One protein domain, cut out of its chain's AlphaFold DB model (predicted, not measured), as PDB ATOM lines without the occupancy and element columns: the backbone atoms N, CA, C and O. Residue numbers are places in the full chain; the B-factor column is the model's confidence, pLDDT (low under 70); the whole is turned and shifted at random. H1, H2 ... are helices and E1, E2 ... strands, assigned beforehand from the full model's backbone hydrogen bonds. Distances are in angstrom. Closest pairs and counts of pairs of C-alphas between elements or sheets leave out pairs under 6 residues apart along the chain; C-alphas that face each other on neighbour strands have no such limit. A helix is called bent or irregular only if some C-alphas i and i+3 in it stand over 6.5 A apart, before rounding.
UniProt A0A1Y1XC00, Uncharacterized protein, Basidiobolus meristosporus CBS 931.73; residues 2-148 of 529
ATOM      1  N   VAL A   2     100.549 169.947 134.758       38.91
ATOM      2  CA  VAL A   2      99.326 170.561 135.305       38.91
ATOM      3  C   VAL A   2      99.450 172.069 135.140       38.91
ATOM      4  O   VAL A   2     100.471 172.634 135.521       38.91
ATOM      5  N   PHE A   3      98.420 172.692 134.572       37.69
ATOM      6  CA  PHE A   3      98.316 174.142 134.447       37.69
ATOM      7  C   PHE A   3      97.369 174.669 135.517       37.69
ATOM      8  O   PHE A   3      96.251 174.166 135.644       37.69
ATOM      9  N   PHE A   4      97.807 175.685 136.257       41.84
ATOM     10  CA  PHE A   4      96.924 176.487 137.095       41.84
ATOM     11  C   PHE A   4      96.819 177.884 136.500       41.84
ATOM     12  O   PHE A   4      97.831 178.522 136.207       41.84
ATOM     13  N   TYR A   5      95.579 178.333 136.329       34.19
ATOM     14  CA  TYR A   5      95.255 179.707 135.985       34.19
ATOM     15  C   TYR A   5      94.707 180.376 137.245       34.19
ATOM     16  O   TYR A   5      93.680 179.941 137.768       34.19
ATOM     17  N   VAL A   6      95.413 181.381 137.762       39.28
ATOM     18  CA  VAL A   6      94.989 182.141 138.946       39.28
ATOM     19  C   VAL A   6      95.114 183.622 138.624       39.28
ATOM     20  O   VAL A   6      96.230 184.090 138.427       39.28
ATOM     21  N   ASN A   7      93.973 184.326 138.579       29.48
ATOM     22  CA  ASN A   7      93.853 185.787 138.477       29.48
ATOM     23  C   ASN A   7      94.938 186.433 137.588       29.48
ATOM     24  O   ASN A   7      95.743 187.226 138.063       29.48
ATOM     25  N   ASP A   8      94.965 186.028 136.315       31.53
ATOM     26  CA  ASP A   8      95.814 186.556 135.232       31.53
ATOM     27  C   ASP A   8      97.286 186.114 135.200       31.53
ATOM     28  O   ASP A   8      98.051 186.560 134.344       31.53
ATOM     29  N   VAL A   9      97.688 185.160 136.046       25.30
ATOM     30  CA  VAL A   9      99.033 184.564 136.009       25.30
ATOM     31  C   VAL A   9      98.972 183.084 135.623       25.30
ATOM     32  O   VAL A   9      98.262 182.279 136.233       25.30
ATOM     33  N   PHE A  10      99.773 182.709 134.617       34.00
ATOM     34  CA  PHE A  10     100.034 181.314 134.264       34.00
ATOM     35  C   PHE A  10     101.151 180.759 135.144       34.00
ATOM     36  O   PHE A  10     102.323 181.092 134.968       34.00
ATOM     37  N   LEU A  11     100.801 179.871 136.074       36.28
ATOM     38  CA  LEU A  11     101.802 179.132 136.835       36.28
ATOM     39  C   LEU A  11     102.115 177.822 136.109       36.28
ATOM     40  O   LEU A  11     101.328 176.870 136.116       36.28
ATOM     41  N   TYR A  12     103.273 177.812 135.445       44.72
ATOM     42  CA  TYR A  12     103.839 176.644 134.783       44.72
ATOM     43  C   TYR A  12     104.629 175.805 135.782       44.72
ATOM     44  O   TYR A  12     105.541 176.300 136.444       44.72
ATOM     45  N   PHE A  13     104.322 174.514 135.841       45.19
ATOM     46  CA  PHE A  13     105.163 173.564 136.546       45.19
ATOM     47  C   PHE A  13     105.475 172.370 135.638       45.19
ATOM     48  O   PHE A  13     104.603 171.533 135.364       45.19
ATOM     49  N   ASP A  14     106.737 172.275 135.207       36.28
ATOM     50  CA  ASP A  14     107.280 171.057 134.606       36.28
ATOM     51  C   ASP A  14     107.511 170.024 135.713       36.28
ATOM     52  O   ASP A  14     108.370 170.163 136.585       36.28
ATOM     53  N   ILE A  15     106.634 169.028 135.765       49.06
ATOM     54  CA  ILE A  15     106.464 168.141 136.917       49.06
ATOM     55  C   ILE A  15     106.728 166.721 136.437       49.06
ATOM     56  O   ILE A  15     105.809 165.925 136.232       49.06
ATOM     57  N   ILE A  16     108.010 166.413 136.264       39.81
ATOM     58  CA  ILE A  16     108.508 165.073 135.976       39.81
ATOM     59  C   ILE A  16     109.423 164.686 137.155       39.81
ATOM     60  O   ILE A  16     110.542 165.157 137.297       39.81
ATOM     61  N   ASN A  17     108.892 163.854 138.056       35.69
ATOM     62  CA  ASN A  17     109.609 163.026 139.047       35.69
ATOM     63  C   ASN A  17     109.956 163.533 140.473       35.69
ATOM     64  O   ASN A  17     110.288 162.682 141.294       35.69
ATOM     65  N   ARG A  18     109.801 164.809 140.876       43.59
ATOM     66  CA  ARG A  18     110.115 165.259 142.275       43.59
ATOM     67  C   ARG A  18     108.924 165.702 143.153       43.59
ATOM     68  O   ARG A  18     109.089 166.338 144.185       43.59
ATOM     69  N   THR A  19     107.697 165.381 142.761       51.34
ATOM     70  CA  THR A  19     106.587 166.346 142.882       51.34
ATOM     71  C   THR A  19     105.467 166.019 143.861       51.34
ATOM     72  O   THR A  19     104.622 166.872 144.132       51.34
ATOM     73  N   ARG A  20     105.456 164.834 144.476       47.78
ATOM     74  CA  ARG A  20     104.436 164.520 145.491       47.78
ATOM     75  C   ARG A  20     104.629 165.299 146.794       47.78
ATOM     76  O   ARG A  20     103.640 165.580 147.458       47.78
ATOM     77  N   SER A  21     105.859 165.653 147.167       51.12
ATOM     78  CA  SER A  21     106.161 166.339 148.432       51.12
ATOM     79  C   SER A  21     105.849 167.839 148.386       51.12
ATOM     80  O   SER A  21     105.165 168.322 149.280       51.12
ATOM     81  N   CYS A  22     106.267 168.563 147.341       50.59
ATOM     82  CA  CYS A  22     106.058 170.016 147.227       50.59
ATOM     83  C   CYS A  22     104.584 170.397 147.054       50.59
ATOM     84  O   CYS A  22     104.099 171.316 147.706       50.59
ATOM     85  N   LEU A  23     103.839 169.658 146.228       54.81
ATOM     86  CA  LEU A  23     102.421 169.941 146.009       54.81
ATOM     87  C   LEU A  23     101.574 169.528 147.223       54.81
ATOM     88  O   LEU A  23     100.631 170.222 147.588       54.81
ATOM     89  N   ARG A  24     101.965 168.450 147.919       52.19
ATOM     90  CA  ARG A  24     101.396 168.091 149.226       52.19
ATOM     91  C   ARG A  24     101.701 169.151 150.283       52.19
ATOM     92  O   ARG A  24     100.810 169.458 151.063       52.19
ATOM     93  N   ALA A  25     102.905 169.722 150.300       54.94
ATOM     94  CA  ALA A  25     103.253 170.822 151.197       54.94
ATOM     95  C   ALA A  25     102.397 172.063 150.912       54.94
ATOM     96  O   ALA A  25     101.839 172.628 151.841       54.94
ATOM     97  N   LEU A  26     102.192 172.427 149.642       55.84
ATOM     98  CA  LEU A  26     101.328 173.546 149.249       55.84
ATOM     99  C   LEU A  26      99.859 173.308 149.633       55.84
ATOM    100  O   LEU A  26      99.197 174.212 150.136       55.84
ATOM    101  N   ILE A  27      99.371 172.074 149.476       58.53
ATOM    102  CA  ILE A  27      98.043 171.659 149.945       58.53
ATOM    103  C   ILE A  27      97.931 171.793 151.469       58.53
ATOM    104  O   ILE A  27      96.936 172.304 151.967       58.53
ATOM    105  N   VAL A  28      98.946 171.352 152.219       59.66
ATOM    106  CA  VAL A  28      98.983 171.453 153.687       59.66
ATOM    107  C   VAL A  28      99.069 172.912 154.148       59.66
ATOM    108  O   VAL A  28      98.384 173.276 155.099       59.66
ATOM    109  N   HIS A  29      99.846 173.754 153.462       55.62
ATOM    110  CA  HIS A  29      99.996 175.174 153.786       55.62
ATOM    111  C   HIS A  29      98.725 175.999 153.532       55.62
ATOM    112  O   HIS A  29      98.501 176.972 154.241       55.62
ATOM    113  N   ASN A  30      97.867 175.593 152.592       56.25
ATOM    114  CA  ASN A  30      96.599 176.267 152.280       56.25
ATOM    115  C   ASN A  30      95.390 175.644 153.008       56.25
ATOM    116  O   ASN A  30      94.312 175.523 152.437       56.25
ATOM    117  N   GLY A  31      95.558 175.180 154.250       57.16
ATOM    118  CA  GLY A  31      94.450 174.641 155.058       57.16
ATOM    119  C   GLY A  31      94.128 173.155 154.834       57.16
ATOM    120  O   GLY A  31      93.217 172.614 155.459       57.16
ATOM    121  N   GLY A  32      94.901 172.456 153.999       71.62
ATOM    122  CA  GLY A  32      94.815 171.009 153.811       71.62
ATOM    123  C   GLY A  32      93.944 170.556 152.630       71.62
ATOM    124  O   GLY A  32      93.256 171.344 151.981       71.62
ATOM    125  N   PRO A  33      93.950 169.244 152.328       72.25
ATOM    126  CA  PRO A  33      93.266 168.695 151.155       72.25
ATOM    127  C   PRO A  33      91.738 168.757 151.237       72.25
ATOM    128  O   PRO A  33      91.084 168.732 150.199       72.25
ATOM    129  N   GLY A  34      91.174 168.829 152.448       73.38
ATOM    130  CA  GLY A  34      89.734 168.997 152.645       73.38
ATOM    131  C   GLY A  34      89.265 170.387 152.222       73.38
ATOM    132  O   GLY A  34      88.425 170.503 151.336       73.38
ATOM    133  N   TYR A  35      89.902 171.433 152.753       75.50
ATOM    134  CA  TYR A  35      89.614 172.822 152.392       75.50
ATOM    135  C   TYR A  35      89.733 173.068 150.879       75.50
ATOM    136  O   TYR A  35      88.828 173.607 150.249       75.50
ATOM    137  N   ILE A  36      90.812 172.576 150.260       76.88
ATOM    138  CA  ILE A  36      91.030 172.729 148.815       76.88
ATOM    139  C   ILE A  36      89.968 171.990 147.991       76.88
ATOM    140  O   ILE A  36      89.567 172.476 146.932       76.88
ATOM    141  N   LEU A  37      89.487 170.832 148.458       84.88
ATOM    142  CA  LEU A  37      88.366 170.147 147.817       84.88
ATOM    143  C   LEU A  37      87.088 170.996 147.891       84.88
ATOM    144  O   LEU A  37      86.376 171.092 146.894       84.88
ATOM    145  N   GLU A  38      86.791 171.602 149.040       85.75
ATOM    146  CA  GLU A  38      85.612 172.457 149.213       85.75
ATOM    147  C   GLU A  38      85.650 173.670 148.273       85.75
ATOM    148  O   GLU A  38      84.664 173.937 147.585       85.75
ATOM    149  N   GLU A  39      86.793 174.349 148.163       83.75
ATOM    150  CA  GLU A  39      86.979 175.460 147.218       83.75
ATOM    151  C   GLU A  39      86.863 175.004 145.758       83.75
ATOM    152  O   GLU A  39      86.164 175.626 144.956       83.75
ATOM    153  N   ALA A  40      87.452 173.857 145.409       84.38
ATOM    154  CA  ALA A  40      87.315 173.284 144.071       84.38
ATOM    155  C   ALA A  40      85.849 172.971 143.716       84.38
ATOM    156  O   ALA A  40      85.443 173.135 142.563       84.38
ATOM    157  N   ILE A  41      85.052 172.534 144.699       88.31
ATOM    158  CA  ILE A  41      83.612 172.289 144.560       88.31
ATOM    159  C   ILE A  41      82.852 173.604 144.361       88.31
ATOM    160  O   ILE A  41      82.035 173.677 143.443       88.31
ATOM    161  N   LYS A  42      83.132 174.644 145.160       86.56
ATOM    162  CA  LYS A  42      82.506 175.975 145.017       86.56
ATOM    163  C   LYS A  42      82.768 176.574 143.634       86.56
ATOM    164  O   LYS A  42      81.846 177.072 142.993       86.56
ATOM    165  N   LEU A  43      84.004 176.445 143.148       86.62
ATOM    166  CA  LEU A  43      84.443 176.906 141.827       86.62
ATOM    167  C   LEU A  43      84.058 175.954 140.680       86.62
ATOM    168  O   LEU A  43      84.358 176.231 139.521       86.62
ATOM    169  N   LYS A  44      83.404 174.820 140.975       90.19
ATOM    170  CA  LYS A  44      82.959 173.803 140.000       90.19
ATOM    171  C   LYS A  44      84.089 173.250 139.118       90.19
ATOM    172  O   LYS A  44      83.859 172.811 137.986       90.19
ATOM    173  N   HIS A  45      85.319 173.216 139.629       85.94
ATOM    174  CA  HIS A  45      86.510 172.890 138.847       85.94
ATOM    175  C   HIS A  45      86.706 171.366 138.688       85.94
ATOM    176  O   HIS A  45      87.558 170.739 139.326       85.94
ATOM    177  N   ARG A  46      85.915 170.747 137.801       88.06
ATOM    178  CA  ARG A  46      85.799 169.280 137.626       88.06
ATOM    179  C   ARG A  46      87.131 168.538 137.485       88.06
ATOM    180  O   ARG A  46      87.345 167.535 138.162       88.06
ATOM    181  N   LEU A  47      88.039 169.029 136.639       83.44
ATOM    182  CA  LEU A  47      89.339 168.379 136.418       83.44
ATOM    183  C   LEU A  47      90.192 168.346 137.691       83.44
ATOM    184  O   LEU A  47      90.870 167.353 137.955       83.44
ATOM    185  N   PHE A  48      90.106 169.399 138.502       80.94
ATOM    186  CA  PHE A  48      90.864 169.496 139.748       80.94
ATOM    187  C   PHE A  48      90.240 168.637 140.843       80.94
ATOM    188  O   PHE A  48      90.964 167.923 141.526       80.94
ATOM    189  N   ILE A  49      88.906 168.584 140.926       85.94
ATOM    190  CA  ILE A  49      88.197 167.631 141.794       85.94
ATOM    191  C   ILE A  49      88.620 166.193 141.463       85.94
ATOM    192  O   ILE A  49      89.006 165.440 142.354       85.94
ATOM    193  N   LYS A  50      88.617 165.806 140.178       87.56
ATOM    194  CA  LYS A  50      89.068 164.474 139.746       87.56
ATOM    195  C   LYS A  50      90.511 164.204 140.153       87.56
ATOM    196  O   LYS A  50      90.808 163.131 140.672       87.56
ATOM    197  N   TRP A  51      91.400 165.167 139.922       83.19
ATOM    198  CA  TRP A  51      92.802 165.043 140.294       83.19
ATOM    199  C   TRP A  51      92.979 164.882 141.814       83.19
ATOM    200  O   TRP A  51      93.696 163.977 142.242       83.19
ATOM    201  N   LEU A  52      92.274 165.677 142.628       80.50
ATOM    202  CA  LEU A  52      92.311 165.600 144.094       80.50
ATOM    203  C   LEU A  52      91.860 164.228 144.599       80.50
ATOM    204  O   LEU A  52      92.566 163.616 145.395       80.50
ATOM    205  N   LEU A  53      90.735 163.715 144.092       84.25
ATOM    206  CA  LEU A  53      90.184 162.418 144.505       84.25
ATOM    207  C   LEU A  53      91.062 161.223 144.100       84.25
ATOM    208  O   LEU A  53      90.996 160.177 144.743       84.25
ATOM    209  N   LEU A  54      91.877 161.359 143.049       81.31
ATOM    210  CA  LEU A  54      92.834 160.329 142.625       81.31
ATOM    211  C   LEU A  54      94.175 160.418 143.362       81.31
ATOM    212  O   LEU A  54      94.874 159.414 143.481       81.31
ATOM    213  N   THR A  55      94.548 161.610 143.828       72.94
ATOM    214  CA  THR A  55      95.901 161.881 144.340       72.94
ATOM    215  C   THR A  55      95.965 161.905 145.864       72.94
ATOM    216  O   THR A  55      97.011 161.594 146.437       72.94
ATOM    217  N   VAL A  56      94.866 162.253 146.538       74.56
ATOM    218  CA  VAL A  56      94.809 162.384 147.996       74.56
ATOM    219  C   VAL A  56      93.714 161.494 148.569       74.56
ATOM    220  O   VAL A  56      92.589 161.460 148.076       74.56
ATOM    221  N   TYR A  57      94.036 160.787 149.654       78.75
ATOM    222  CA  TYR A  57      93.031 160.040 150.397       78.75
ATOM    223  C   TYR A  57      92.099 161.006 151.133       78.75
ATOM    224  O   TYR A  57      92.510 161.684 152.074       78.75
ATOM    225  N   LEU A  58      90.838 161.032 150.709       80.00
ATOM    226  CA  LEU A  58      89.752 161.744 151.370       80.00
ATOM    227  C   LEU A  58      88.637 160.742 151.710       80.00
ATOM    228  O   LEU A  58      88.246 159.953 150.840       80.00
ATOM    229  N   PRO A  59      88.117 160.739 152.952       84.88
ATOM    230  CA  PRO A  59      86.979 159.903 153.316       84.88
ATOM    231  C   PRO A  59      85.778 160.173 152.400       84.88
ATOM    232  O   PRO A  59      85.418 161.321 152.143       84.88
ATOM    233  N   LYS A  60      85.165 159.114 151.860       90.12
ATOM    234  CA  LYS A  60      84.100 159.238 150.846       90.12
ATOM    235  C   LYS A  60      82.856 159.949 151.375       90.12
ATOM    236  O   LYS A  60      82.212 160.677 150.630       90.12
ATOM    237  N   ASP A  61      82.542 159.737 152.645       86.19
ATOM    238  CA  ASP A  61      81.492 160.435 153.382       86.19
ATOM    239  C   ASP A  61      81.757 161.942 153.443       86.19
ATOM    240  O   ASP A  61      80.866 162.723 153.116       86.19
ATOM    241  N   TYR A  62      82.989 162.355 153.757       87.25
ATOM    242  CA  TYR A  62      83.392 163.764 153.738       87.25
ATOM    243  C   TYR A  62      83.314 164.378 152.331       87.25
ATOM    244  O   TYR A  62      82.802 165.485 152.163       87.25
ATOM    245  N   VAL A  63      83.764 163.656 151.299       91.38
ATOM    246  CA  VAL A  63      83.692 164.121 149.901       91.38
ATOM    247  C   VAL A  63      82.238 164.364 149.476       91.38
ATOM    248  O   VAL A  63      81.917 165.417 148.925       91.38
ATOM    249  N   LEU A  64      81.344 163.409 149.755       93.69
ATOM    250  CA  LEU A  64      79.918 163.523 149.439       93.69
ATOM    251  C   LEU A  64      79.237 164.626 150.263       93.69
ATOM    252  O   LEU A  64      78.434 165.384 149.722       93.69
ATOM    253  N   ALA A  65      79.574 164.744 151.549       90.12
ATOM    254  CA  ALA A  65      79.091 165.799 152.435       90.12
ATOM    255  C   ALA A  65      79.489 167.196 151.937       90.12
ATOM    256  O   ALA A  65      78.652 168.095 151.884       90.12
ATOM    257  N   SER A  66      80.738 167.362 151.500       89.88
ATOM    258  CA  SER A  66      81.256 168.613 150.934       89.88
ATOM    259  C   SER A  66      80.555 168.964 149.621       89.88
ATOM    260  O   SER A  66      80.146 170.108 149.418       89.88
ATOM    261  N   ALA A  67      80.327 167.968 148.759       94.94
ATOM    262  CA  ALA A  67      79.567 168.138 147.522       94.94
ATOM    263  C   ALA A  67      78.116 168.568 147.792       94.94
ATOM    264  O   ALA A  67      77.616 169.481 147.141       94.94
ATOM    265  N   ALA A  68      77.459 167.965 148.786       93.12
ATOM    266  CA  ALA A  68      76.126 168.367 149.224       93.12
ATOM    267  C   ALA A  68      76.118 169.779 149.835       93.12
ATOM    268  O   ALA A  68      75.227 170.576 149.546       93.12
ATOM    269  N   CYS A  69      77.123 170.129 150.640       91.12
ATOM    270  CA  CYS A  69      77.193 171.415 151.333       91.12
ATOM    271  C   CYS A  69      77.466 172.582 150.373       91.12
ATOM    272  O   CYS A  69      76.722 173.565 150.364       91.12
ATOM    273  N   PHE A  70      78.475 172.455 149.511       90.62
ATOM    274  CA  PHE A  70      79.001 173.563 148.704       90.62
ATOM    275  C   PHE A  70      78.677 173.459 147.215       90.62
ATOM    276  O   PHE A  70      78.645 174.472 146.525       90.62
ATOM    277  N   GLY A  71      78.415 172.252 146.719       91.81
ATOM    278  CA  GLY A  71      78.169 172.005 145.304       91.81
ATOM    279  C   GLY A  71      76.723 172.240 144.872       91.81
ATOM    280  O   GLY A  71      75.804 172.421 145.683       91.81
ATOM    281  N   ASP A  72      76.547 172.194 143.553       94.75
ATOM    282  CA  ASP A  72      75.263 172.069 142.871       94.75
ATOM    283  C   ASP A  72      74.996 170.612 142.445       94.75
ATOM    284  O   ASP A  72      75.821 169.712 142.645       94.75
ATOM    285  N   LEU A  73      73.827 170.372 141.845       96.31
ATOM    286  CA  LEU A  73      73.415 169.039 141.404       96.31
ATOM    287  C   LEU A  73      74.417 168.420 140.414       96.31
ATOM    288  O   LEU A  73      74.751 167.243 140.536       96.31
ATOM    289  N   PHE A  74      74.939 169.208 139.471       96.44
ATOM    290  CA  PHE A  74      75.900 168.729 138.475       96.44
ATOM    291  C   PHE A  74      77.232 168.318 139.102       96.44
ATOM    292  O   PHE A  74      77.824 167.310 138.713       96.44
ATOM    293  N   THR A  75      77.708 169.083 140.083       95.69
ATOM    294  CA  THR A  75      78.953 168.792 140.800       95.69
ATOM    295  C   THR A  75      78.807 167.528 141.643       95.69
ATOM    296  O   THR A  75      79.687 166.667 141.619       95.69
ATOM    297  N   LEU A  76      77.664 167.356 142.314       96.50
ATOM    298  CA  LEU A  76      77.355 166.136 143.056       96.50
ATOM    299  C   LEU A  76      77.267 164.911 142.135       96.50
ATOM    300  O   LEU A  76      77.881 163.888 142.429       96.50
ATOM    301  N   GLN A  77      76.560 165.014 141.006       96.38
ATOM    302  CA  GLN A  77      76.471 163.949 139.997       96.38
ATOM    303  C   GLN A  77      77.852 163.532 139.482       96.38
ATOM    304  O   GLN A  77      78.134 162.340 139.339       96.38
ATOM    305  N   TYR A  78      78.722 164.512 139.232       96.56
ATOM    306  CA  TYR A  78      80.093 164.275 138.802       96.56
ATOM    307  C   TYR A  78      80.923 163.555 139.873       96.56
ATOM    308  O   TYR A  78      81.600 162.574 139.585       96.56
ATOM    309  N   ILE A  79      80.842 163.987 141.129       95.31
ATOM    310  CA  ILE A  79      81.558 163.334 142.232       95.31
ATOM    311  C   ILE A  79      81.037 161.908 142.459       95.31
ATOM    312  O   ILE A  79      81.826 160.981 142.640       95.31
ATOM    313  N   VAL A  80      79.721 161.702 142.392       95.69
ATOM    314  CA  VAL A  80      79.102 160.375 142.502       95.69
ATOM    315  C   VAL A  80      79.571 159.440 141.384       95.69
ATOM    316  O   VAL A  80      79.850 158.269 141.655       95.69
ATOM    317  N   SER A  81      79.722 159.934 140.150       95.00
ATOM    318  CA  SER A  81      80.239 159.120 139.044       95.00
ATOM    319  C   SER A  81      81.711 158.741 139.239       95.00
ATOM    320  O   SER A  81      82.075 157.595 138.977       95.00
ATOM    321  N   LEU A  82      82.534 159.643 139.788       93.62
ATOM    322  CA  LEU A  82      83.937 159.362 140.125       93.62
ATOM    323  C   LEU A  82      84.089 158.332 141.253       93.62
ATOM    324  O   LEU A  82      84.988 157.494 141.207       93.62
ATOM    325  N   LEU A  83      83.226 158.376 142.272       92.19
ATOM    326  CA  LEU A  83      83.284 157.446 143.407       92.19
ATOM    327  C   LEU A  83      82.765 156.037 143.066       92.19
ATOM    328  O   LEU A  83      83.092 155.073 143.776       92.19
ATOM    329  N   GLY A  84      81.963 155.913 142.003       91.31
ATOM    330  CA  GLY A  84      81.340 154.662 141.574       91.31
ATOM    331  C   GLY A  84      80.347 154.101 142.606       91.31
ATOM    332  O   GLY A  84      80.117 154.711 143.649       91.31
ATOM    333  N   PRO A  85      79.772 152.900 142.400       90.69
ATOM    334  CA  PRO A  85      78.652 152.377 143.202       90.69
ATOM    335  C   PRO A  85      78.947 152.251 144.705       90.69
ATOM    336  O   PRO A  85      78.026 152.219 145.520       90.69
ATOM    337  N   LYS A  86      80.229 152.234 145.089       88.00
ATOM    338  CA  LYS A  86      80.679 152.214 146.484       88.00
ATOM    339  C   LYS A  86      80.239 153.454 147.273       88.00
ATOM    340  O   LYS A  86      80.220 153.376 148.496       88.00
ATOM    341  N   TYR A  87      79.888 154.568 146.621       91.19
ATOM    342  CA  TYR A  87      79.438 155.788 147.307       91.19
ATOM    343  C   TYR A  87      78.187 155.549 148.173       91.19
ATOM    344  O   TYR A  87      78.045 156.181 149.215       91.19
ATOM    345  N   LYS A  88      77.321 154.594 147.791       91.75
ATOM    346  CA  LYS A  88      76.071 154.262 148.500       91.75
ATOM    347  C   LYS A  88      76.284 153.848 149.958       91.75
ATOM    348  O   LYS A  88      75.388 153.984 150.778       91.75
ATOM    349  N   ALA A  89      77.469 153.333 150.290       87.62
ATOM    350  CA  ALA A  89      77.813 152.979 151.663       87.62
ATOM    351  C   ALA A  89      78.154 154.200 152.542       87.62
ATOM    352  O   ALA A  89      78.308 154.037 153.748       87.62
ATOM    353  N   TYR A  90      78.281 155.398 151.959       88.88
ATOM    354  CA  TYR A  90      78.813 156.600 152.613       88.88
ATOM    355  C   TYR A  90      77.939 157.848 152.409       88.88
ATOM    356  O   TYR A  90      78.362 158.948 152.749       88.88
ATOM    357  N   ASP A  91      76.745 157.719 151.825       91.31
ATOM    358  CA  ASP A  91      75.937 158.868 151.398       91.31
ATOM    359  C   ASP A  91      74.989 159.430 152.474       91.31
ATOM    360  O   ASP A  91      74.434 160.515 152.278       91.31
ATOM    361  N   THR A  92      74.839 158.758 153.624       87.75
ATOM    362  CA  THR A  92      74.009 159.229 154.749       87.75
ATOM    363  C   THR A  92      74.357 160.665 155.175       87.75
ATOM    364  O   THR A  92      73.441 161.487 155.236       87.75
ATOM    365  N   PRO A  93      75.631 161.040 155.420       87.12
ATOM    366  CA  PRO A  93      75.964 162.405 155.837       87.12
ATOM    367  C   PRO A  93      75.612 163.458 154.782       87.12
ATOM    368  O   PRO A  93      75.126 164.533 155.122       87.12
ATOM    369  N   ALA A  94      75.782 163.133 153.499       91.12
ATOM    370  CA  ALA A  94      75.415 164.026 152.405       91.12
ATOM    371  C   ALA A  94      73.901 164.269 152.355       91.12
ATOM    372  O   ALA A  94      73.472 165.415 152.245       91.12
ATOM    373  N   LYS A  95      73.085 163.220 152.526       90.75
ATOM    374  CA  LYS A  95      71.621 163.343 152.619       90.75
ATOM    375  C   LYS A  95      71.201 164.218 153.803       90.75
ATOM    376  O   LYS A  95      70.348 165.086 153.645       90.75
ATOM    377  N   LEU A  96      71.830 164.040 154.968       87.00
ATOM    378  CA  LEU A  96      71.554 164.859 156.155       87.00
ATOM    379  C   LEU A  96      71.926 166.330 155.951       87.00
ATOM    380  O   LEU A  96      71.164 167.208 156.349       87.00
ATOM    381  N   ILE A  97      73.047 166.613 155.285       88.44
ATOM    382  CA  ILE A  97      73.427 167.983 154.918       88.44
ATOM    383  C   ILE A  97      72.431 168.582 153.932       88.44
ATOM    384  O   ILE A  97      72.068 169.748 154.086       88.44
ATOM    385  N   CYS A  98      71.952 167.813 152.949       91.06
ATOM    386  CA  CYS A  98      70.916 168.297 152.044       91.06
ATOM    387  C   CYS A  98      69.645 168.689 152.805       91.06
ATOM    388  O   CYS A  98      69.078 169.732 152.497       91.06
ATOM    389  N   ILE A  99      69.237 167.910 153.815       86.88
ATOM    390  CA  ILE A  99      68.104 168.265 154.680       86.88
ATOM    391  C   ILE A  99      68.407 169.548 155.459       86.88
ATOM    392  O   ILE A  99      67.661 170.515 155.348       86.88
ATOM    393  N   LEU A 100      69.534 169.598 156.177       84.75
ATOM    394  CA  LEU A 100      69.937 170.745 157.000       84.75
ATOM    395  C   LEU A 100      70.022 172.058 156.202       84.75
ATOM    396  O   LEU A 100      69.677 173.124 156.705       84.75
ATOM    397  N   LYS A 101      70.503 171.983 154.957       86.44
ATOM    398  CA  LYS A 101      70.690 173.126 154.052       86.44
ATOM    399  C   LYS A 101      69.518 173.338 153.087       86.44
ATOM    400  O   LYS A 101      69.664 174.118 152.151       86.44
ATOM    401  N   ALA A 102      68.397 172.634 153.271       87.00
ATOM    402  CA  ALA A 102      67.216 172.713 152.410       87.00
ATOM    403  C   ALA A 102      67.482 172.477 150.901       87.00
ATOM    404  O   ALA A 102      66.770 172.987 150.034       87.00
ATOM    405  N   LYS A 103      68.493 171.673 150.549       92.00
ATOM    406  CA  LYS A 103      68.859 171.361 149.157       92.00
ATOM    407  C   LYS A 103      68.086 170.157 148.621       92.00
ATOM    408  O   LYS A 103      68.659 169.095 148.366       92.00
ATOM    409  N   LEU A 104      66.781 170.341 148.426       91.56
ATOM    410  CA  LEU A 104      65.876 169.282 147.974       91.56
ATOM    411  C   LEU A 104      66.315 168.589 146.662       91.56
ATOM    412  O   LEU A 104      66.374 167.362 146.664       91.56
ATOM    413  N   PRO A 105      66.752 169.294 145.594       95.19
ATOM    414  CA  PRO A 105      67.141 168.625 144.344       95.19
ATOM    415  C   PRO A 105      68.342 167.675 144.493       95.19
ATOM    416  O   PRO A 105      68.421 166.635 143.841       95.19
ATOM    417  N   LEU A 106      69.296 168.019 145.367       95.69
ATOM    418  CA  LEU A 106      70.457 167.168 145.645       95.69
ATOM    419  C   LEU A 106      70.046 165.958 146.490       95.69
ATOM    420  O   LEU A 106      70.549 164.855 146.267       95.69
ATOM    421  N   LEU A 107      69.130 166.157 147.445       93.56
ATOM    422  CA  LEU A 107      68.565 165.078 148.251       93.56
ATOM    423  C   LEU A 107      67.821 164.070 147.375       93.56
ATOM    424  O   LEU A 107      68.118 162.883 147.452       93.56
ATOM    425  N   GLU A 108      66.915 164.540 146.515       94.06
ATOM    426  CA  GLU A 108      66.136 163.704 145.599       94.06
ATOM    427  C   GLU A 108      67.039 162.872 144.690       94.06
ATOM    428  O   GLU A 108      66.820 161.672 144.542       94.06
ATOM    429  N   TYR A 109      68.108 163.463 144.151       95.94
ATOM    430  CA  TYR A 109      69.078 162.728 143.343       95.94
ATOM    431  C   TYR A 109      69.767 161.592 144.117       95.94
ATOM    432  O   TYR A 109      69.837 160.457 143.632       95.94
ATOM    433  N   LEU A 110      70.273 161.874 145.324       93.31
ATOM    434  CA  LEU A 110      70.896 160.849 146.171       93.31
ATOM    435  C   LEU A 110      69.886 159.768 146.560       93.31
ATOM    436  O   LEU A 110      70.227 158.587 146.604       93.31
ATOM    437  N   TYR A 111      68.643 160.174 146.802       89.62
ATOM    438  CA  TYR A 111      67.560 159.298 147.208       89.62
ATOM    439  C   TYR A 111      67.127 158.346 146.086       89.62
ATOM    440  O   TYR A 111      67.103 157.133 146.284       89.62
ATOM    441  N   GLN A 112      66.900 158.865 144.874       91.62
ATOM    442  CA  GLN A 112      66.581 158.074 143.677       91.62
ATOM    443  C   GLN A 112      67.636 157.000 143.393       91.62
ATOM    444  O   GLN A 112      67.326 155.912 142.910       91.62
ATOM    445  N   ARG A 113      68.909 157.291 143.681       90.81
ATOM    446  CA  ARG A 113      70.010 156.355 143.430       90.81
ATOM    447  C   ARG A 113      70.283 155.397 144.597       90.81
ATOM    448  O   ARG A 113      70.830 154.308 144.366       90.81
ATOM    449  N   ASN A 114      69.939 155.787 145.822       91.19
ATOM    450  CA  ASN A 114      70.036 154.968 147.026       91.19
ATOM    451  C   ASN A 114      69.015 155.426 148.092       91.19
ATOM    452  O   ASN A 114      69.306 156.358 148.846       91.19
ATOM    453  N   PRO A 115      67.871 154.734 148.232       85.94
ATOM    454  CA  PRO A 115      66.781 155.155 149.117       85.94
ATOM    455  C   PRO A 115      67.054 154.943 150.620       85.94
ATOM    456  O   PRO A 115      66.269 155.360 151.468       85.94
ATOM    457  N   SER A 116      68.155 154.285 150.992       83.19
ATOM    458  CA  SER A 116      68.431 153.938 152.394       83.19
ATOM    459  C   SER A 116      69.197 155.032 153.149       83.19
ATOM    460  O   SER A 116      70.152 155.602 152.621       83.19
ATOM    461  N   PHE A 117      68.823 155.298 154.403       79.50
ATOM    462  CA  PHE A 117      69.688 155.957 155.388       79.50
ATOM    463  C   PHE A 117      70.351 154.864 156.232       79.50
ATOM    464  O   PHE A 117      69.674 154.175 156.991       79.50
ATOM    465  N   ARG A 118      71.665 154.670 156.090       73.25
ATOM    466  CA  ARG A 118      72.419 153.735 156.944       73.25
ATOM    467  C   ARG A 118      72.869 154.418 158.225       73.25
ATOM    468  O   ARG A 118      73.343 155.550 158.137       73.25
ATOM    469  N   ASP A 119      72.750 153.710 159.352       60.44
ATOM    470  CA  ASP A 119      73.353 154.013 160.661       60.44
ATOM    471  C   ASP A 119      73.387 155.508 161.008       60.44
ATOM    472  O   ASP A 119      74.430 156.077 161.330       60.44
ATOM    473  N   ALA A 120      72.233 156.174 160.918       56.28
ATOM    474  CA  ALA A 120      72.118 157.547 161.379       56.28
ATOM    475  C   ALA A 120      72.286 157.550 162.913       56.28
ATOM    476  O   ALA A 120      71.529 156.849 163.593       56.28
ATOM    477  N   PRO A 121      73.259 158.286 163.486       57.00
ATOM    478  CA  PRO A 121      73.430 158.317 164.932       57.00
ATOM    479  C   PRO A 121      72.144 158.789 165.627       57.00
ATOM    480  O   PRO A 121      71.381 159.589 165.087       57.00
ATOM    481  N   ILE A 122      71.926 158.323 166.858       53.56
ATOM    482  CA  ILE A 122      70.706 158.564 167.656       53.56
ATOM    483  C   ILE A 122      70.383 160.074 167.808       53.56
ATOM    484  O   ILE A 122      69.228 160.447 167.991       53.56
ATOM    485  N   ASN A 123      71.375 160.958 167.627       59.66
ATOM    486  CA  ASN A 123      71.254 162.418 167.757       59.66
ATOM    487  C   ASN A 123      70.951 163.181 166.450       59.66
ATOM    488  O   ASN A 123      70.947 164.411 166.444       59.66
ATOM    489  N   VAL A 124      70.679 162.492 165.337       66.69
ATOM    490  CA  VAL A 124      70.379 163.135 164.040       66.69
ATOM    491  C   VAL A 124      69.058 163.920 164.054       66.69
ATOM    492  O   VAL A 124      68.894 164.853 163.269       66.69
ATOM    493  N   GLY A 125      68.147 163.609 164.985       68.25
ATOM    494  CA  GLY A 125      66.832 164.248 165.095       68.25
ATOM    495  C   GLY A 125      66.887 165.779 165.123       68.25
ATOM    496  O   GLY A 125      66.184 166.416 164.349       68.25
ATOM    497  N   ASN A 126      67.777 166.376 165.922       66.25
ATOM    498  CA  ASN A 126      67.861 167.838 166.049       66.25
ATOM    499  C   ASN A 126      68.324 168.520 164.750       66.25
ATOM    500  O   ASN A 126      67.789 169.558 164.369       66.25
ATOM    501  N   CYS A 127      69.285 167.918 164.040       66.00
ATOM    502  CA  CYS A 127      69.784 168.448 162.766       66.00
ATOM    503  C   CYS A 127      68.719 168.366 161.669       66.00
ATOM    504  O   CYS A 127      68.577 169.280 160.857       66.00
ATOM    505  N   VAL A 128      67.958 167.272 161.651       76.06
ATOM    506  CA  VAL A 128      66.881 167.082 160.681       76.06
ATOM    507  C   VAL A 128      65.735 168.056 160.946       76.06
ATOM    508  O   VAL A 128      65.239 168.663 160.003       76.06
ATOM    509  N   ILE A 129      65.373 168.277 162.214       75.12
ATOM    510  CA  ILE A 129      64.370 169.279 162.598       75.12
ATOM    511  C   ILE A 129      64.793 170.671 162.124       75.12
ATOM    512  O   ILE A 129      64.001 171.341 161.474       75.12
ATOM    513  N   ALA A 130      66.041 171.082 162.366       72.50
ATOM    514  CA  ALA A 130      66.544 172.372 161.888       72.50
ATOM    515  C   ALA A 130      66.440 172.513 160.354       72.50
ATOM    516  O   ALA A 130      66.040 173.558 159.851       72.50
ATOM    517  N   GLY A 131      66.747 171.450 159.605       74.38
ATOM    518  CA  GLY A 131      66.635 171.449 158.143       74.38
ATOM    519  C   GLY A 131      65.202 171.528 157.612       74.38
ATOM    520  O   GLY A 131      64.927 172.277 156.677       74.38
ATOM    521  N   ILE A 132      64.287 170.776 158.226       76.00
ATOM    522  CA  ILE A 132      62.853 170.762 157.896       76.00
ATOM    523  C   ILE A 132      62.213 172.123 158.191       76.00
ATOM    524  O   ILE A 132      61.445 172.618 157.372       76.00
ATOM    525  N   ARG A 133      62.563 172.747 159.323       71.31
ATOM    526  CA  ARG A 133      62.066 174.074 159.729       71.31
ATOM    527  C   ARG A 133      62.429 175.164 158.722       71.31
ATOM    528  O   ARG A 133      61.594 175.980 158.355       71.31
ATOM    529  N   ASN A 134      63.648 175.118 158.190       72.00
ATOM    530  CA  ASN A 134      64.139 176.128 157.253       72.00
ATOM    531  C   ASN A 134      63.509 176.051 155.848       72.00
ATOM    532  O   ASN A 134      63.818 176.888 154.998       72.00
ATOM    533  N   SER A 135      62.678 175.044 155.542       80.31
ATOM    534  CA  SER A 135      62.075 174.907 154.214       80.31
ATOM    535  C   SER A 135      60.795 174.079 154.216       80.31
ATOM    536  O   SER A 135      60.829 172.858 154.366       80.31
ATOM    537  N   SER A 136      59.675 174.726 153.886       74.00
ATOM    538  CA  SER A 136      58.378 174.063 153.695       74.00
ATOM    539  C   SER A 136      58.442 172.929 152.665       74.00
ATOM    540  O   SER A 136      57.905 171.854 152.904       74.00
ATOM    541  N   LYS A 137      59.179 173.111 151.558       84.06
ATOM    542  CA  LYS A 137      59.387 172.067 150.538       84.06
ATOM    543  C   LYS A 137      60.148 170.858 151.090       84.06
ATOM    544  O   LYS A 137      59.755 169.724 150.829       84.06
ATOM    545  N   MET A 138      61.223 171.093 151.847       85.94
ATOM    546  CA  MET A 138      61.978 170.018 152.502       85.94
ATOM    547  C   MET A 138      61.111 169.295 153.532       85.94
ATOM    548  O   MET A 138      61.142 168.070 153.601       85.94
ATOM    549  N   CYS A 139      60.312 170.047 154.291       80.12
ATOM    550  CA  CYS A 139      59.358 169.503 155.241       80.12
ATOM    551  C   CYS A 139      58.351 168.585 154.556       80.12
ATOM    552  O   CYS A 139      58.328 167.393 154.856       80.12
ATOM    553  N   SER A 140      57.600 169.083 153.571       81.00
ATOM    554  CA  SER A 140      56.641 168.269 152.825       81.00
ATOM    555  C   SER A 140      57.305 167.014 152.266       81.00
ATOM    556  O   SER A 140      56.798 165.916 152.485       81.00
ATOM    557  N   TRP A 141      58.473 167.136 151.627       86.88
ATOM    558  CA  TRP A 141      59.195 165.975 151.108       86.88
ATOM    559  C   TRP A 141      59.552 164.967 152.206       86.88
ATOM    560  O   TRP A 141      59.293 163.774 152.048       86.88
ATOM    561  N   TYR A 142      60.098 165.423 153.337       85.50
ATOM    562  CA  TYR A 142      60.482 164.552 154.448       85.50
ATOM    563  C   TYR A 142      59.295 163.736 154.964       85.50
ATOM    564  O   TYR A 142      59.430 162.546 155.242       85.50
ATOM    565  N   LEU A 143      58.118 164.360 155.047       77.06
ATOM    566  CA  LEU A 143      56.901 163.730 155.555       77.06
ATOM    567  C   LEU A 143      56.354 162.641 154.656       77.06
ATOM    568  O   LEU A 143      56.068 161.540 155.138       77.06
ATOM    569  N   HIS A 144      56.318 162.903 153.352       82.50
ATOM    570  CA  HIS A 144      55.957 161.892 152.360       82.50
ATOM    571  C   HIS A 144      56.931 160.698 152.392       82.50
ATOM    572  O   HIS A 144      56.567 159.576 152.044       82.50
ATOM    573  N   ASN A 145      58.154 160.910 152.885       83.00
ATOM    574  CA  ASN A 145      59.230 159.926 152.931       83.00
ATOM    575  C   ASN A 145      59.585 159.478 154.371       83.00
ATOM    576  O   ASN A 145      60.694 159.017 154.640       83.00
ATOM    577  N   THR A 146      58.659 159.556 155.334       77.44
ATOM    578  CA  THR A 146      58.926 159.180 156.747       77.44
ATOM    579  C   THR A 146      59.243 157.698 156.972       77.44
ATOM    580  O   THR A 146      59.924 157.355 157.936       77.44
ATOM    581  N   HIS A 147      58.777 156.813 156.090       77.31
ATOM    582  CA  HIS A 147      58.996 155.362 156.165       77.31
ATOM    583  C   HIS A 147      60.456 154.941 155.897       77.31
ATOM    584  O   HIS A 147      60.854 153.819 156.203       77.31
ATOM    585  N   ILE A 148      61.248 155.855 155.340       77.81
ATOM    586  CA  ILE A 148      62.601 155.654 154.802       77.81
ATOM    587  C   ILE A 148      63.602 156.655 155.385       77.81
ATOM    588  O   ILE A 148      64.795 156.362 155.460       77.81
TER     589      ILE A 148
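What this domain is: This is residues 2 to 148 of the 529 residues of an uncharacterized protein of Basidiobolus meristosporus CBS 931.73 (UniProt A0A1Y1XC00). Helical hairpins are stacked side by side as a short solenoid: H2, H4, H7 and H9 make one row, H3, H5, H8 and H10 a second row packed partly against it. At one end H1 lies beyond H2, and past it comes a small strand hairpin, E1 and E2, whose residues 5 to 10 stick out free. The printed part has 147 residues, with two named strands followed along the chain by ten named helices, H1 to H10; the sheet has the order E1 - E2, antiparallel, and the class is mostly helix. The whole is elongated, 55 by 30 by 25 A, and only just compact, close to loose, with a radius of gyration of the C-alphas of 17.6 A.

How they stand to each other: E1, residues 2 to 6, and E2, residues 9 to 13, form a hairpin with 159 degrees between their directions; N 9 and O 6 are within hydrogen-bond range at 3.0 A, as are N 11 and O 4 at 3.3 A. E1 is apart from H1, residues 19 to 29. H1 is close to but not clearly touching H2, residues 32 to 42, and about perpendicular to it at 79 degrees; their closest C-alphas are those of Ile 27 and Pro 33, 5.8 A. H2, H3 of residues 46 to 55, H4 of residues 60 to 70 and H5 of residues 73 to 83 form an up and down bundle, each running against the one before it. The hairpin of H2 and H3 touches at Ala 40 and Ile 49, 6.2 A between C-alphas, and that of H4 and H5 at Ala 67 and Leu 76, 5.4 A, with a shallow tilt of 12 degrees. H2 touches H4 at a steep tilt of 43 degrees, the C-alphas of Lys 42 and Phe 70 being the closest at 5.6 A. H4 touches H7, residues 92 to 100, with the C-alphas of Ala 65 and Ala 94 closest at 4.1 A, the same way at a shallow tilt of 18 degrees. H7 and H8, residues 104 to 113, form a hairpin, closest at the C-alphas of Cys 98 and Leu 107, 5.5 A. H5 touches H8, closest at the C-alphas of Leu 73 and Leu 106, 5.5 A. H6, residues 85 to 89, is near H8, and is neither bent nor irregular, but only just: C-alphas 85 and 88 are 6.2 A apart. H7 touches H9, residues 124 to 133, at 35.1 degrees, only just a steep tilt; the closest C-alphas are those of Leu 100 and Gly 131, 3.6 A. H9 and H10, residues 136 to 144, touch only at the corner, with the C-alphas of Ile 132 and Cys 139 closest at 4.6 A. Every O i to N i+4 pair is within hydrogen-bond range in H2, H3, H4, H5, H7, H8, H9 and H10; in H1 it is 6 of 7, and in H6 0 of 1, with 2 of 2 O i to N i+3 pairs within range.

Where its parts are: E1 begins at C-alpha 2, (99.326, 170.561, 135.305), and is 12.9 A long; E2 is 12.6 A. H2 is 15.9 A, H1 15.5 A, and H4 and H5 15.4 A each. H4, the helix centred nearest to the mean of the C-alphas, begins at C-alpha 60, (84.100, 159.238, 150.846). H10 ends at C-alpha 144, (55.957, 161.892, 152.360).

The domain as a whole: The two C-alphas farthest apart are those of Asn 17 and His 144, 55.3 A. The printed part has no cut and no long link; the link from H8 to H9, 10 residues, is short, and the others are tight. The mean pLDDT of the printed part is 76.2, with residues 2 to 31 and 119 to 127 under 70.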